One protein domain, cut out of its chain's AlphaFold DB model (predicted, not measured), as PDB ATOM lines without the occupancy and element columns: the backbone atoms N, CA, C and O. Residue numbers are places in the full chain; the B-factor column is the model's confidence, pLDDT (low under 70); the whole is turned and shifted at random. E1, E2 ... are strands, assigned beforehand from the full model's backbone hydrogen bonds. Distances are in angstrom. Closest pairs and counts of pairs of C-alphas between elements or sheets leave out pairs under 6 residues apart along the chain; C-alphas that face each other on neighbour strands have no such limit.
ATOM      1  N   ALA A 229      81.389 100.317 102.419       90.56
ATOM      2  CA  ALA A 229      81.748  99.308 101.423       90.56
ATOM      3  C   ALA A 229      80.567  98.912 100.527       90.56
ATOM      4  O   ALA A 229      80.768  98.424  99.422       90.56
ATOM      5  N   ARG A 230      79.327  99.131 100.984       92.12
ATOM      6  CA  ARG A 230      78.117  98.907 100.181       92.12
ATOM      7  C   ARG A 230      77.689 100.132  99.376       92.12
ATOM      8  O   ARG A 230      76.771 100.015  98.574       92.12
ATOM      9  N   PHE A 231      78.318 101.281  99.606       91.25
ATOM     10  CA  PHE A 231      78.031 102.529  98.901       91.25
ATOM     11  C   PHE A 231      78.944 102.742  97.679       91.25
ATOM     12  O   PHE A 231      78.761 103.697  96.928       91.25
ATOM     13  N   THR A 232      79.914 101.847  97.454       94.00
ATOM     14  CA  THR A 232      80.807 101.892  96.289       94.00
ATOM     15  C   THR A 232      80.106 101.624  94.965       94.00
ATOM     16  O   THR A 232      79.051 100.993  94.920       94.00
ATOM     17  N   GLY A 233      80.769 102.008  93.878       94.81
ATOM     18  CA  GLY A 233      80.277 101.877  92.513       94.81
ATOM     19  C   GLY A 233      79.815 103.216  91.949       94.81
ATOM     20  O   GLY A 233      80.082 104.276  92.519       94.81
ATOM     21  N   VAL A 234      79.144 103.152  90.802       95.00
ATOM     22  CA  VAL A 234      78.699 104.330  90.052       95.00
ATOM     23  C   VAL A 234      77.279 104.707  90.457       95.00
ATOM     24  O   VAL A 234      76.355 103.903  90.355       95.00
ATOM     25  N   TRP A 235      77.109 105.963  90.854       94.81
ATOM     26  CA  TRP A 235      75.827 106.598  91.117       94.81
ATOM     27  C   TRP A 235      75.507 107.598  90.016       94.81
ATOM     28  O   TRP A 235      76.340 108.424  89.641       94.81
ATOM     29  N   HIS A 236      74.279 107.531  89.512       92.38
ATOM     30  CA  HIS A 236      73.756 108.461  88.519       92.38
ATOM     31  C   HIS A 236      72.848 109.475  89.202       92.38
ATOM     32  O   HIS A 236      71.942 109.097  89.946       92.38
ATOM     33  N   GLN A 237      73.070 110.757  88.930       89.44
ATOM     34  CA  GLN A 237      72.193 111.799  89.439       89.44
ATOM     35  C   GLN A 237      70.860 111.781  88.682       89.44
ATOM     36  O   GLN A 237      70.840 111.860  87.455       89.44
ATOM     37  N   ILE A 238      69.750 111.683  89.417       88.00
ATOM     38  CA  ILE A 238      68.396 111.585  88.840       88.00
ATOM     39  C   ILE A 238      67.715 112.958  88.771       88.00
ATOM     40  O   ILE A 238      66.998 113.246  87.818       88.00
ATOM     41  N   SER A 239      67.938 113.809  89.772       81.81
ATOM     42  CA  SER A 239      67.413 115.175  89.835       81.81
ATOM     43  C   SER A 239      68.306 116.023  90.738       81.81
ATOM     44  O   SER A 239      68.962 115.483  91.631       81.81
ATOM     45  N   LYS A 240      68.334 117.335  90.500       81.38
ATOM     46  CA  LYS A 240      69.022 118.311  91.345       81.38
ATOM     47  C   LYS A 240      68.361 119.681  91.260       81.38
ATOM     48  O   LYS A 240      67.703 119.999  90.271       81.38
ATOM     49  N   TYR A 241      68.606 120.492  92.281       78.00
ATOM     50  CA  TYR A 241      68.482 121.939  92.161       78.00
ATOM     51  C   TYR A 241      69.645 122.507  91.347       78.00
ATOM     52  O   TYR A 241      70.649 121.828  91.132       78.00
ATOM     53  N   TYR A 242      69.510 123.749  90.887       80.81
ATOM     54  CA  TYR A 242      70.630 124.434  90.258       80.81
ATOM     55  C   TYR A 242      71.810 124.550  91.230       80.81
ATOM     56  O   TYR A 242      71.647 124.823  92.419       80.81
ATOM     57  N   THR A 243      73.001 124.347  90.685       72.38
ATOM     58  CA  THR A 243      74.287 124.398  91.373       72.38
ATOM     59  C   THR A 243      75.273 125.059  90.418       72.38
ATOM     60  O   THR A 243      75.495 124.531  89.326       72.38
ATOM     61  N   GLU A 244      75.874 126.183  90.820       71.06
ATOM     62  CA  GLU A 244      76.725 127.030  89.960       71.06
ATOM     63  C   GLU A 244      77.843 126.264  89.233       71.06
ATOM     64  O   GLU A 244      78.188 126.586  88.098       71.06
ATOM     65  N   ASN A 245      78.372 125.213  89.862       69.94
ATOM     66  CA  ASN A 245      79.552 124.480  89.395       69.94
ATOM     67  C   ASN A 245      79.226 123.120  88.767       69.94
ATOM     68  O   ASN A 245      80.114 122.290  88.601       69.94
ATOM     69  N   GLU A 246      77.961 122.879  88.423       69.19
ATOM     70  CA  GLU A 246      77.561 121.680  87.689       69.19
ATOM     71  C   GLU A 246      76.506 122.031  86.630       69.19
ATOM     72  O   GLU A 246      75.294 121.970  86.878       69.19
ATOM     73  N   GLY A 247      76.973 122.396  85.438       73.38
ATOM     74  CA  GLY A 247      76.130 122.765  84.292       73.38
ATOM     75  C   GLY A 247      76.041 121.694  83.200       73.38
ATOM     76  O   GLY A 247      75.385 121.910  82.182       73.38
ATOM     77  N   GLY A 248      76.734 120.565  83.365       79.50
ATOM     78  CA  GLY A 248      76.801 119.493  82.383       79.50
ATOM     79  C   GLY A 248      75.643 118.502  82.438       79.50
ATOM     80  O   GLY A 248      74.751 118.542  83.284       79.50
ATOM     81  N   SER A 249      75.678 117.573  81.487       84.50
ATOM     82  CA  SER A 249      74.766 116.430  81.389       84.50
ATOM     83  C   SER A 249      75.455 115.136  81.832       84.50
ATOM     84  O   SER A 249      76.671 115.102  82.005       84.50
ATOM     85  N   CYS A 250      74.704 114.041  81.983       87.19
ATOM     86  CA  CYS A 250      75.254 112.730  82.360       87.19
ATOM     87  C   CYS A 250      76.058 112.741  83.678       87.19
ATOM     88  O   CYS A 250      77.044 112.012  83.804       87.19
ATOM     89  N   THR A 251      75.643 113.568  84.643       89.94
ATOM     90  CA  THR A 251      76.307 113.707  85.942       89.94
ATOM     91  C   THR A 251      76.306 112.382  86.705       89.94
ATOM     92  O   THR A 251      75.260 111.745  86.887       89.94
ATOM     93  N   ARG A 252      77.489 111.952  87.142       92.25
ATOM     94  CA  ARG A 252      77.700 110.703  87.883       92.25
ATOM     95  C   ARG A 252      78.842 110.833  88.885       92.25
ATOM     96  O   ARG A 252      79.801 111.561  88.632       92.25
ATOM     97  N   ALA A 253      78.753 110.067  89.962       93.00
ATOM     98  CA  ALA A 253      79.795 109.924  90.970       93.00
ATOM     99  C   ALA A 253      80.200 108.452  91.072       93.00
ATOM    100  O   ALA A 253      79.343 107.583  91.219       93.00
ATOM    101  N   GLU A 254      81.492 108.155  90.986       95.12
ATOM    102  CA  GLU A 254      82.028 106.815  91.220       95.12
ATOM    103  C   GLU A 254      82.790 106.779  92.545       95.12
ATOM    104  O   GLU A 254      83.696 107.583  92.775       95.12
ATOM    105  N   TYR A 255      82.420 105.840  93.416       94.88
ATOM    106  CA  TYR A 255      83.045 105.654  94.723       94.88
ATOM    107  C   TYR A 255      83.842 104.353  94.756       94.88
ATOM    108  O   TYR A 255      83.281 103.271  94.567       94.88
ATOM    109  N   THR A 256      85.135 104.446  95.065       95.50
ATOM    110  CA  THR A 256      86.022 103.282  95.210       95.50
ATOM    111  C   THR A 256      86.529 103.186  96.644       95.50
ATOM    112  O   THR A 256      86.936 104.186  97.228       95.50
ATOM    113  N   LEU A 257      86.501 101.984  97.232       94.19
ATOM    114  CA  LEU A 257      87.016 101.763  98.587       94.19
ATOM    115  C   LEU A 257      88.483 102.192  98.693       94.19
ATOM    116  O   LEU A 257      89.311 101.848  97.853       94.19
ATOM    117  N   SER A 258      88.796 102.907  99.768       88.00
ATOM    118  CA  SER A 258      90.152 103.331 100.113       88.00
ATOM    119  C   SER A 258      90.373 103.189 101.616       88.00
ATOM    120  O   SER A 258      89.420 102.977 102.370       88.00
ATOM    121  N   ASP A 259      91.620 103.300 102.072       81.06
ATOM    122  CA  ASP A 259      91.899 103.275 103.509       81.06
ATOM    123  C   ASP A 259      91.115 104.399 104.211       81.06
ATOM    124  O   ASP A 259      91.122 105.534 103.742       81.06
ATOM    125  N   GLY A 260      90.375 104.097 105.277       76.31
ATOM    126  CA  GLY A 260      89.574 105.079 106.027       76.31
ATOM    127  C   GLY A 260      88.354 105.707 105.318       76.31
ATOM    128  O   GLY A 260      87.780 106.648 105.868       76.31
ATOM    129  N   GLY A 261      87.933 105.238 104.134       87.12
ATOM    130  CA  GLY A 261      86.763 105.791 103.431       87.12
ATOM    131  C   GLY A 261      86.651 105.384 101.959       87.12
ATOM    132  O   GLY A 261      86.859 104.225 101.603       87.12
ATOM    133  N   VAL A 262      86.336 106.339 101.082       91.56
ATOM    134  CA  VAL A 262      86.271 106.140  99.622       91.56
ATOM    135  C   VAL A 262      86.997 107.252  98.875       91.56
ATOM    136  O   VAL A 262      86.985 108.409  99.298       91.56
ATOM    137  N   THR A 263      87.599 106.918  97.740       92.81
ATOM    138  CA  THR A 263      87.904 107.915  96.713       92.81
ATOM    139  C   THR A 263      86.635 108.214  95.924       92.81
ATOM    140  O   THR A 263      85.804 107.329  95.708       92.81
ATOM    141  N   VAL A 264      86.468 109.476  95.538       92.94
ATOM    142  CA  VAL A 264      85.320 109.981  94.781       92.94
ATOM    143  C   VAL A 264      85.814 110.439  93.418       92.94
ATOM    144  O   VAL A 264      86.797 111.172  93.348       92.94
ATOM    145  N   LEU A 265      85.132 110.038  92.349       91.62
ATOM    146  CA  LEU A 265      85.309 110.588  91.008       91.62
ATOM    147  C   LEU A 265      83.963 111.111  90.508       91.62
ATOM    148  O   LEU A 265      83.115 110.340  90.056       91.62
ATOM    149  N   ASN A 266      83.771 112.425  90.577       91.25
ATOM    150  CA  ASN A 266      82.613 113.077  89.975       91.25
ATOM    151  C   ASN A 266      82.906 113.360  88.505       91.25
ATOM    152  O   ASN A 266      84.020 113.743  88.145       91.25
ATOM    153  N   SER A 267      81.909 113.177  87.642       88.06
ATOM    154  CA  SER A 267      82.046 113.475  86.221       88.06
ATOM    155  C   SER A 267      80.751 113.943  85.580       88.06
ATOM    156  O   SER A 267      79.660 113.535  85.977       88.06
ATOM    157  N   GLU A 268      80.893 114.783  84.561       89.12
ATOM    158  CA  GLU A 268      79.800 115.330  83.762       89.12
ATOM    159  C   GLU A 268      80.248 115.560  82.314       89.12
ATOM    160  O   GLU A 268      81.439 115.590  82.003       89.12
ATOM    161  N   VAL A 269      79.292 115.715  81.404       85.62
ATOM    162  CA  VAL A 269      79.534 116.002  79.989       85.62
ATOM    163  C   VAL A 269      79.100 117.426  79.677       85.62
ATOM    164  O   VAL A 269      77.906 117.736  79.688       85.62
ATOM    165  N   VAL A 270      80.067 118.269  79.325       83.88
ATOM    166  CA  VAL A 270      79.867 119.666  78.919       83.88
ATOM    167  C   VAL A 270      80.408 119.835  77.505       83.88
ATOM    168  O   VAL A 270      81.553 119.480  77.231       83.88
ATOM    169  N   ASN A 271      79.595 120.351  76.577       86.56
ATOM    170  CA  ASN A 271      79.990 120.551  75.172       86.56
ATOM    171  C   ASN A 271      80.636 119.301  74.535       86.56
ATOM    172  O   ASN A 271      81.669 119.391  73.875       86.56
ATOM    173  N   GLN A 272      80.035 118.124  74.764       84.94
ATOM    174  CA  GLN A 272      80.510 116.808  74.291       84.94
ATOM    175  C   GLN A 272      81.871 116.360  74.859       84.94
ATOM    176  O   GLN A 272      82.436 115.369  74.398       84.94
ATOM    177  N   ARG A 273      82.403 117.047  75.876       83.00
ATOM    178  CA  ARG A 273      83.635 116.668  76.575       83.00
ATOM    179  C   ARG A 273      83.313 116.172  77.975       83.00
ATOM    180  O   ARG A 273      82.509 116.776  78.677       83.00
ATOM    181  N   LEU A 274      83.967 115.083  78.373       84.69
ATOM    182  CA  LEU A 274      83.907 114.582  79.740       84.69
ATOM    183  C   LEU A 274      84.789 115.460  80.634       84.69
ATOM    184  O   LEU A 274      85.992 115.570  80.390       84.69
ATOM    185  N   LEU A 275      84.186 116.065  81.650       83.75
ATOM    186  CA  LEU A 275      84.869 116.738  82.746       83.75
ATOM    187  C   LEU A 275      84.834 115.834  83.977       83.75
ATOM    188  O   LEU A 275      83.864 115.105  84.191       83.75
ATOM    189  N   THR A 276      85.906 115.859  84.766       85.62
ATOM    190  CA  THR A 276      86.055 115.014  85.954       85.62
ATOM    191  C   THR A 276      86.734 115.771  87.084       85.62
ATOM    192  O   THR A 276      87.685 116.508  86.827       85.62
ATOM    193  N   ILE A 277      86.323 115.507  88.321       87.00
ATOM    194  CA  ILE A 277      87.018 115.944  89.536       87.00
ATOM    195  C   ILE A 277      87.135 114.771  90.510       87.00
ATOM    196  O   ILE A 277      86.163 114.049  90.748       87.00
ATOM    197  N   SER A 278      88.341 114.553  91.037       89.44
ATOM    198  CA  SER A 278      88.624 113.511  92.023       89.44
ATOM    199  C   SER A 278      88.626 114.070  93.441       89.44
ATOM    200  O   SER A 278      88.755 115.271  93.656       89.44
ATOM    201  N   GLY A 279      88.484 113.197  94.429       90.62
ATOM    202  CA  GLY A 279      88.567 113.564  95.832       90.62
ATOM    203  C   GLY A 279      88.533 112.360  96.758       90.62
ATOM    204  O   GLY A 279      88.590 111.205  96.326       90.62
ATOM    205  N   ARG A 280      88.395 112.631  98.054       90.25
ATOM    206  CA  ARG A 280      88.290 111.618  99.105       90.25
ATOM    207  C   ARG A 280      87.149 111.947 100.055       90.25
ATOM    208  O   ARG A 280      87.040 113.075 100.528       90.25
ATOM    209  N   ALA A 281      86.341 110.942 100.375       90.88
ATOM    210  CA  ALA A 281      85.298 111.022 101.385       90.88
ATOM    211  C   ALA A 281      85.601 110.069 102.546       90.88
ATOM    212  O   ALA A 281      85.943 108.904 102.338       90.88
ATOM    213  N   THR A 282      85.462 110.558 103.774       89.88
ATOM    214  CA  THR A 282      85.703 109.786 105.005       89.88
ATOM    215  C   THR A 282      84.509 109.915 105.936       89.88
ATOM    216  O   THR A 282      83.872 110.967 105.978       89.88
ATOM    217  N   VAL A 283      84.175 108.845 106.657       84.31
ATOM    218  CA  VAL A 283      83.075 108.877 107.632       84.31
ATOM    219  C   VAL A 283      83.505 109.757 108.806       84.31
ATOM    220  O   VAL A 283      84.556 109.528 109.398       84.31
ATOM    221  N   SER A 284      82.717 110.786 109.112       82.81
ATOM    222  CA  SER A 284      83.065 111.813 110.100       82.81
ATOM    223  C   SER A 284      82.587 111.497 111.514       82.81
ATOM    224  O   SER A 284      82.864 112.250 112.448       82.81
ATOM    225  N   THR A 285      81.877 110.384 111.686       79.19
ATOM    226  CA  THR A 285      81.264 109.975 112.947       79.19
ATOM    227  C   THR A 285      81.650 108.557 113.351       79.19
ATOM    228  O   THR A 285      82.004 107.710 112.534       79.19
ATOM    229  N   THR A 286      81.567 108.292 114.654       83.06
ATOM    230  CA  THR A 286      81.800 106.971 115.257       83.06
ATOM    231  C   THR A 286      80.505 106.269 115.673       83.06
ATOM    232  O   THR A 286      80.533 105.099 116.041       83.06
ATOM    233  N   ASP A 287      79.366 106.962 115.586       85.50
ATOM    234  CA  ASP A 287      78.029 106.471 115.949       85.50
ATOM    235  C   ASP A 287      77.358 105.641 114.834       85.50
ATOM    236  O   ASP A 287      76.208 105.222 114.965       85.50
ATOM    237  N   GLY A 288      78.065 105.407 113.725       83.25
ATOM    238  CA  GLY A 288      77.558 104.676 112.565       83.25
ATOM    239  C   GLY A 288      76.603 105.480 111.678       83.25
ATOM    240  O   GLY A 288      75.955 104.889 110.811       83.25
ATOM    241  N   SER A 289      76.481 106.796 111.874       87.62
ATOM    242  CA  SER A 289      75.695 107.666 110.994       87.62
ATOM    243  C   SER A 289      76.388 107.914 109.647       87.62
ATOM    244  O   SER A 289      77.610 107.991 109.552       87.62
ATOM    245  N   ALA A 290      75.598 108.072 108.582       88.62
ATOM    246  CA  ALA A 290      76.067 108.364 107.225       88.62
ATOM    247  C   ALA A 290      76.520 109.826 107.046       88.62
ATOM    248  O   ALA A 290      76.072 110.515 106.129       88.62
ATOM    249  N   LYS A 291      77.375 110.331 107.936       87.12
ATOM    250  CA  LYS A 291      77.961 111.669 107.823       87.12
ATOM    251  C   LYS A 291      79.362 111.531 107.244       87.12
ATOM    252  O   LYS A 291      80.196 110.808 107.783       87.12
ATOM    253  N   LEU A 292      79.600 112.184 106.112       86.81
ATOM    254  CA  LEU A 292      80.854 112.100 105.367       86.81
ATOM    255  C   LEU A 292      81.483 113.491 105.281       86.81
ATOM    256  O   LEU A 292      80.796 114.461 104.970       86.81
ATOM    257  N   ILE A 293      82.788 113.577 105.523       86.69
ATOM    258  CA  ILE A 293      83.602 114.728 105.123       86.69
ATOM    259  C   ILE A 293      84.164 114.411 103.746       86.69
ATOM    260  O   ILE A 293      84.842 113.391 103.586       86.69
ATOM    261  N   VAL A 294      83.878 115.270 102.770       87.94
ATOM    262  CA  VAL A 294      84.308 115.126 101.376       87.94
ATOM    263  C   VAL A 294      85.293 116.238 101.052       87.94
ATOM    264  O   VAL A 294      84.975 117.409 101.218       87.94
ATOM    265  N   ASN A 295      86.474 115.867 100.568       86.50
ATOM    266  CA  ASN A 295      87.491 116.795 100.089       86.50
ATOM    267  C   ASN A 295      87.715 116.533  98.601       86.50
ATOM    268  O   ASN A 295      88.142 115.437  98.237       86.50
ATOM    269  N   LEU A 296      87.415 117.514  97.752       86.12
ATOM    270  CA  LEU A 296      87.662 117.437  96.313       86.12
ATOM    271  C   LEU A 296      89.018 118.070  95.980       86.12
ATOM    272  O   LEU A 296      89.373 119.126  96.500       86.12
ATOM    273  N   GLU A 297      89.784 117.409  95.122       83.06
ATOM    274  CA  GLU A 297      91.106 117.844  94.689       83.06
ATOM    275  C   GLU A 297      90.966 118.747  93.463       83.06
ATOM    276  O   GLU A 297      90.674 118.294  92.355       83.06
TER     277      GLU A 297
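AT A GLANCE: This is residues 229 to 297 of the 318 residues of the protein "Apolipoprotein D" of Papilio machaon (UniProt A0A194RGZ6). A single twisted and curled sheet of five strands makes up this domain, with the long strands E2, E3 and E4 side by side along its length, the shorter E1 along one edge and E5 along the other. A long loop between E1 and E2 arches away from the sheet, and its residues 240 to 245 stick out. The printed part has 69 residues with no named helix and five named strands, E1 to E5, which lie across the sheet in their chain order, all antiparallel: a meander, each strand the antiparallel neighbour of the one before. The class is all strand. The whole is only just compact, close to loose, with a radius of gyration of the C-alphas of 13.2 A, and its outline is elongated, spanning 42 by 23 by 21 A.

IN THESE COORDINATES: The longest strand is E4, residues 273 to 283, 32.0 A from first to last C-alpha. E3, residues 261 to 270, measures 29.0 A, and E2, residues 249 to 258, measures 27.5 A. E1, residues 233 to 236, begins at C-alpha 233 at (80.277, 101.877, 92.513). E5, residues 292 to 297, measures 15.9 A and ends at C-alpha 297 at (91.106, 117.844, 94.689).

HOW THE PARTS SIT: From edge to edge of the sheet the strands' lines turn by 86 degrees, and the way across it turns by 54 degrees. The inner strands E3 and E4 form a hairpin, antiparallel at 159 degrees, with N 264 and O 279 2.8 A apart, within hydrogen-bond range. E2 and E3 form a hairpin at 162 degrees, with N 254 and O 265 within range at 2.9 A. E1, an edge strand, forms a hairpin with E2 at 158 degrees; C-alphas 234 and 254 face each other at 4.3 A, and N 235 and O 253 are within range at 2.8 A. E5, the other edge strand, forms a hairpin with E4 at 140 degrees; C-alphas 279 and 296 face each other at 4.0 A, and N 295 and O 280 are within range at 2.8 A. E1 is apart from E4 and E5, and E2 is apart from E5.

THE WHOLE: The two C-alphas farthest apart, those of Asn 271 and Asp 287, are 43.2 A from each other. The printed part has no cut. The link from E1 to E2, residues 237 to 248, is long, and within it residues 240 to 245 stand free. The links from E2 to E3 and from E3 to E4 are tight, and that from E4 to E5 is short. The mean pLDDT of the printed part is 86.5, and residues 245 to 246 are under 70.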